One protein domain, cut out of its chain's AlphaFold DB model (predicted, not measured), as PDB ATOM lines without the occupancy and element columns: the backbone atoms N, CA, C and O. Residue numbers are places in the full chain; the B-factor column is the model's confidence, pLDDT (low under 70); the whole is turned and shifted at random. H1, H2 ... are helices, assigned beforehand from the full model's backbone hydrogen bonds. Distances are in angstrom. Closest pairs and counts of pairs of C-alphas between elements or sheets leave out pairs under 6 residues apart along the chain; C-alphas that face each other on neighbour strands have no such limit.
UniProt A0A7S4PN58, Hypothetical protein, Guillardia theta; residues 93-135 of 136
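This is residues 93 to 135 of the 136 residues of the protein "Hypothetical protein" of Guillardia theta (UniProt A0A7S4PN58). Two helices meet at their ends as an L: a short helix, H1, is followed by a long helix, H2, that makes most of the length and stands free beyond the corner. The printed part has 43 residues with two named helices, H1 then H2, and no named strand, an all helix domain. It is extended, with a radius of gyration of the C-alphas of 16.7 A and spans of 52 by 18 by 6 A.

H1, residues 93 to 102, and H2, residues 104 to 132, only just touch, and only at the corner by their tight link, with 3 pairs of C-alphas within 8 A. H2 touches H1 with residues 106 to 107 alone. The closest C-alphas, those of Leu 100 and Ala 107, are 5.2 A apart. The helices run opposite ways at a steep tilt of 66 degrees. In H1 and H2 every O i to N i+4 pair is within hydrogen-bond range.

H1 begins at C-alpha 93 (-26.761, -45.306, 3.237) and is 14.1 A long from first to last C-alpha. H2 measures 42.4 A and ends at C-alpha 132 (7.126, -26.557, -9.858).

The two C-alphas farthest apart, those of Ala 102 and Lys 135, are 51.8 A apart. The printed part has no cut. Its mean pLDDT is 92.0, and residue 135 is under 70.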
ATOM      1  N   GLY A  93     -26.765 -46.765   3.251       86.69
ATOM      2  CA  GLY A  93     -26.761 -45.306   3.237       86.69
ATOM      3  C   GLY A  93     -27.829 -44.756   4.170       86.69
ATOM      4  O   GLY A  93     -27.520 -43.943   5.040       86.69
ATOM      5  N   THR A  94     -29.053 -45.273   4.077       87.00
ATOM      6  CA  THR A  94     -30.152 -44.903   4.978       87.00
ATOM      7  C   THR A  94     -29.849 -45.280   6.430       87.00
ATOM      8  O   THR A  94     -30.084 -44.468   7.324       87.00
ATOM      9  N   ARG A  95     -29.261 -46.457   6.705       89.12
ATOM     10  CA  ARG A  95     -28.827 -46.830   8.070       89.12
ATOM     11  C   ARG A  95     -27.760 -45.885   8.607       89.12
ATOM     12  O   ARG A  95     -27.862 -45.447   9.750       89.12
ATOM     13  N   PHE A  96     -26.755 -45.569   7.796       90.56
ATOM     14  CA  PHE A  96     -25.690 -44.649   8.177       90.56
ATOM     15  C   PHE A  96     -26.238 -43.242   8.429       90.56
ATOM     16  O   PHE A  96     -25.928 -42.634   9.448       90.56
ATOM     17  N   PHE A  97     -27.122 -42.751   7.565       91.56
ATOM     18  CA  PHE A  97     -27.759 -41.452   7.736       91.56
ATOM     19  C   PHE A  97     -28.639 -41.397   8.993       91.56
ATOM     20  O   PHE A  97     -28.479 -40.485   9.803       91.56
ATOM     21  N   ARG A  98     -29.497 -42.406   9.225       91.31
ATOM     22  CA  ARG A  98     -30.278 -42.544  10.472       91.31
ATOM     23  C   ARG A  98     -29.355 -42.564  11.700       91.31
ATOM     24  O   ARG A  98     -29.661 -41.922  12.701       91.31
ATOM     25  N   PHE A  99     -28.207 -43.240  11.617       93.56
ATOM     26  CA  PHE A  99     -27.203 -43.253  12.683       93.56
ATOM     27  C   PHE A  99     -26.593 -41.867  12.936       93.56
ATOM     28  O   PHE A  99     -26.488 -41.468  14.095       93.56
ATOM     29  N   LEU A 100     -26.230 -41.113  11.893       95.44
ATOM     30  CA  LEU A 100     -25.706 -39.749  12.042       95.44
ATOM     31  C   LEU A 100     -26.743 -38.796  12.646       95.44
ATOM     32  O   LEU A 100     -26.393 -38.006  13.519       95.44
ATOM     33  N   LEU A 101     -28.010 -38.899  12.231       93.19
ATOM     34  CA  LEU A 101     -29.104 -38.121  12.820       93.19
ATOM     35  C   LEU A 101     -29.302 -38.445  14.306       93.19
ATOM     36  O   LEU A 101     -29.505 -37.538  15.109       93.19
ATOM     37  N   ALA A 102     -29.202 -39.721  14.681       95.44
ATOM     38  CA  ALA A 102     -29.296 -40.151  16.075       95.44
ATOM     39  C   ALA A 102     -28.058 -39.771  16.917       95.44
ATOM     40  O   ALA A 102     -28.143 -39.734  18.141       95.44
ATOM     41  N   ASN A 103     -26.914 -39.485  16.281       97.00
ATOM     42  CA  ASN A 103     -25.633 -39.226  16.944       97.00
ATOM     43  C   ASN A 103     -24.980 -37.930  16.414       97.00
ATOM     44  O   ASN A 103     -23.955 -37.985  15.723       97.00
ATOM     45  N   PRO A 104     -25.515 -36.742  16.759       95.56
ATOM     46  CA  PRO A 104     -25.092 -35.470  16.165       95.56
ATOM     47  C   PRO A 104     -23.626 -35.110  16.454       95.56
ATOM     48  O   PRO A 104     -22.966 -34.502  15.613       95.56
ATOM     49  N   LEU A 105     -23.075 -35.523  17.603       97.25
ATOM     50  CA  LEU A 105     -21.653 -35.324  17.912       97.25
ATOM     51  C   LEU A 105     -20.746 -36.122  16.966       97.25
ATOM     52  O   LEU A 105     -19.738 -35.600  16.498       97.25
ATOM     53  N   VAL A 106     -21.123 -37.362  16.637       96.12
ATOM     54  CA  VAL A 106     -20.379 -38.188  15.673       96.12
ATOM     55  C   VAL A 106     -20.441 -37.553  14.287       96.12
ATOM     56  O   VAL A 106     -19.415 -37.447  13.616       96.12
ATOM     57  N   ALA A 107     -21.614 -37.055  13.885       96.06
ATOM     58  CA  ALA A 107     -21.770 -36.328  12.631       96.06
ATOM     59  C   ALA A 107     -20.867 -35.083  12.567       96.06
ATOM     60  O   ALA A 107     -20.179 -34.878  11.567       96.06
ATOM     61  N   LEU A 108     -20.799 -34.293  13.645       96.75
ATOM     62  CA  LEU A 108     -19.950 -33.102  13.711       96.75
ATOM     63  C   LEU A 108     -18.457 -33.445  13.613       96.75
ATOM     64  O   LEU A 108     -17.728 -32.785  12.872       96.75
ATOM     65  N   VAL A 109     -18.005 -34.493  14.307       97.31
ATOM     66  CA  VAL A 109     -16.612 -34.960  14.221       97.31
ATOM     67  C   VAL A 109     -16.276 -35.402  12.797       97.31
ATOM     68  O   VAL A 109     -15.237 -35.013  12.267       97.31
ATOM     69  N   LEU A 110     -17.158 -36.161  12.139       95.69
ATOM     70  CA  LEU A 110     -16.941 -36.601  10.758       95.69
ATOM     71  C   LEU A 110     -16.898 -35.425   9.773       95.69
ATOM     72  O   LEU A 110     -16.044 -35.411   8.884       95.69
ATOM     73  N   LEU A 111     -17.757 -34.418   9.947       95.56
ATOM     74  CA  LEU A 111     -17.722 -33.187   9.149       95.56
ATOM     75  C   LEU A 111     -16.415 -32.417   9.361       95.56
ATOM     76  O   LEU A 111     -15.795 -31.980   8.391       95.56
ATOM     77  N   PHE A 112     -15.963 -32.299  10.610       97.38
ATOM     78  CA  PHE A 112     -14.709 -31.626  10.939       97.38
ATOM     79  C   PHE A 112     -13.501 -32.343  10.325       97.38
ATOM     80  O   PHE A 112     -12.682 -31.712   9.658       97.38
ATOM     81  N   LEU A 113     -13.422 -33.669  10.465       96.75
ATOM     82  CA  LEU A 113     -12.361 -34.475   9.856       96.75
ATOM     83  C   LEU A 113     -12.373 -34.364   8.328       96.75
ATOM     84  O   LEU A 113     -11.317 -34.202   7.716       96.75
ATOM     85  N   SER A 114     -13.558 -34.389   7.715       94.69
ATOM     86  CA  SER A 114     -13.713 -34.215   6.266       94.69
ATOM     87  C   SER A 114     -13.191 -32.852   5.808       94.69
ATOM     88  O   SER A 114     -12.448 -32.768   4.829       94.69
ATOM     89  N   LEU A 115     -13.500 -31.786   6.552       96.62
ATOM     90  CA  LEU A 115     -12.990 -30.444   6.283       96.62
ATOM     91  C   LEU A 115     -11.462 -30.378   6.427       96.62
ATOM     92  O   LEU A 115     -10.791 -29.835   5.547       96.62
ATOM     93  N   CYS A 116     -10.894 -30.967   7.484       96.81
ATOM     94  CA  CYS A 116      -9.444 -31.043   7.670       96.81
ATOM     95  C   CYS A 116      -8.754 -31.748   6.496       96.81
ATOM     96  O   CYS A 116      -7.744 -31.253   5.998       96.81
ATOM     97  N   ILE A 117      -9.309 -32.865   6.014       96.88
ATOM     98  CA  ILE A 117      -8.770 -33.601   4.862       96.88
ATOM     99  C   ILE A 117      -8.777 -32.723   3.606       96.88
ATOM    100  O   ILE A 117      -7.755 -32.626   2.926       96.88
ATOM    101  N   VAL A 118      -9.884 -32.033   3.317       96.00
ATOM    102  CA  VAL A 118      -9.980 -31.127   2.158       96.00
ATOM    103  C   VAL A 118      -8.948 -30.000   2.251       96.00
ATOM    104  O   VAL A 118      -8.262 -29.705   1.267       96.00
ATOM    105  N   ILE A 119      -8.779 -29.405   3.436       96.44
ATOM    106  CA  ILE A 119      -7.773 -28.362   3.679       96.44
ATOM    107  C   ILE A 119      -6.358 -28.908   3.450       96.44
ATOM    108  O   ILE A 119      -5.561 -28.263   2.766       96.44
ATOM    109  N   LEU A 120      -6.045 -30.101   3.965       95.81
ATOM    110  CA  LEU A 120      -4.732 -30.734   3.809       95.81
ATOM    111  C   LEU A 120      -4.423 -31.076   2.347       95.81
ATOM    112  O   LEU A 120      -3.325 -30.776   1.870       95.81
ATOM    113  N   ILE A 121      -5.386 -31.640   1.612       94.94
ATOM    114  CA  ILE A 121      -5.249 -31.929   0.174       94.94
ATOM    115  C   ILE A 121      -5.018 -30.629  -0.607       94.94
ATOM    116  O   ILE A 121      -4.116 -30.555  -1.449       94.94
ATOM    117  N   GLY A 122      -5.793 -29.582  -0.306       94.88
ATOM    118  CA  GLY A 122      -5.648 -28.267  -0.925       94.88
ATOM    119  C   GLY A 122      -4.285 -27.629  -0.642       94.88
ATOM    120  O   GLY A 122      -3.637 -27.115  -1.557       94.88
ATOM    121  N   TRP A 123      -3.814 -27.702   0.604       93.12
ATOM    122  CA  TRP A 123      -2.500 -27.195   1.001       93.12
ATOM    123  C   TRP A 123      -1.362 -27.941   0.300       93.12
ATOM    124  O   TRP A 123      -0.479 -27.305  -0.280       93.12
ATOM    125  N   ASN A 124      -1.414 -29.276   0.269       94.00
ATOM    126  CA  ASN A 124      -0.420 -30.096  -0.419       94.00
ATOM    127  C   ASN A 124      -0.365 -29.779  -1.925       94.00
ATOM    128  O   ASN A 124       0.712 -29.578  -2.485       94.00
ATOM    129  N   SER A 125      -1.530 -29.625  -2.561       92.38
ATOM    130  CA  SER A 125      -1.639 -29.258  -3.978       92.38
ATOM    131  C   SER A 125      -1.017 -27.888  -4.275       92.38
ATOM    132  O   SER A 125      -0.285 -27.732  -5.254       92.38
ATOM    133  N   ARG A 126      -1.248 -26.884  -3.414       92.12
ATOM    134  CA  ARG A 126      -0.616 -25.555  -3.538       92.12
ATOM    135  C   ARG A 126       0.901 -25.627  -3.370       92.12
ATOM    136  O   ARG A 126       1.623 -24.983  -4.128       92.12
ATOM    137  N   LYS A 127       1.384 -26.426  -2.414       91.44
ATOM    138  CA  LYS A 127       2.819 -26.620  -2.169       91.44
ATOM    139  C   LYS A 127       3.520 -27.233  -3.383       91.44
ATOM    140  O   LYS A 127       4.587 -26.756  -3.760       91.44
ATOM    141  N   GLN A 128       2.907 -28.226  -4.030       87.94
ATOM    142  CA  GLN A 128       3.451 -28.820  -5.256       87.94
ATOM    143  C   GLN A 128       3.506 -27.822  -6.421       87.94
ATOM    144  O   GLN A 128       4.540 -27.719  -7.077       87.94
ATOM    145  N   ARG A 129       2.453 -27.019  -6.636       87.06
ATOM    146  CA  ARG A 129       2.460 -25.964  -7.671       87.06
ATOM    147  C   ARG A 129       3.564 -24.930  -7.440       87.06
ATOM    148  O   ARG A 129       4.296 -24.601  -8.363       87.06
ATOM    149  N   ALA A 130       3.730 -24.462  -6.202       86.31
ATOM    150  CA  ALA A 130       4.783 -23.505  -5.861       86.31
ATOM    151  C   ALA A 130       6.201 -24.082  -6.037       86.31
ATOM    152  O   ALA A 130       7.127 -23.341  -6.354       86.31
ATOM    153  N   ALA A 131       6.380 -25.390  -5.827       84.81
ATOM    154  CA  ALA A 131       7.652 -26.066  -6.067       84.81
ATOM    155  C   ALA A 131       7.961 -26.235  -7.564       84.81
ATOM    156  O   ALA A 131       9.125 -26.133  -7.940       84.81
ATOM    157  N   ASN A 132       6.947 -26.459  -8.407       82.75
ATOM    158  CA  ASN A 132       7.126 -26.557  -9.858       82.75
ATOM    159  C   ASN A 132       7.427 -25.193 -10.496       82.75
ATOM    160  O   ASN A 132       8.388 -25.097 -11.246       82.75
ATOM    161  N   ASN A 133       6.720 -24.124 -10.109       81.19
ATOM    162  CA  ASN A 133       6.965 -22.769 -10.635       81.19
ATOM    163  C   ASN A 133       8.342 -22.182 -10.262       81.19
ATOM    164  O   ASN A 133       8.725 -21.155 -10.800       81.19
ATOM    165  N   LYS A 134       9.060 -22.772  -9.295       76.44
ATOM    166  CA  LYS A 134      10.439 -22.381  -8.939       76.44
ATOM    167  C   LYS A 134      11.511 -23.145  -9.726       76.44
ATOM    168  O   LYS A 134      12.693 -22.875  -9.532       76.44
ATOM    169  N   LYS A 135      11.115 -24.155 -10.504       68.25
ATOM    170  CA  LYS A 135      12.004 -24.982 -11.334       68.25
ATOM    171  C   LYS A 135      11.968 -24.592 -12.818       68.25
ATOM    172  O   LYS A 135      12.774 -25.131 -13.570       68.25
TER     173      LYS A 135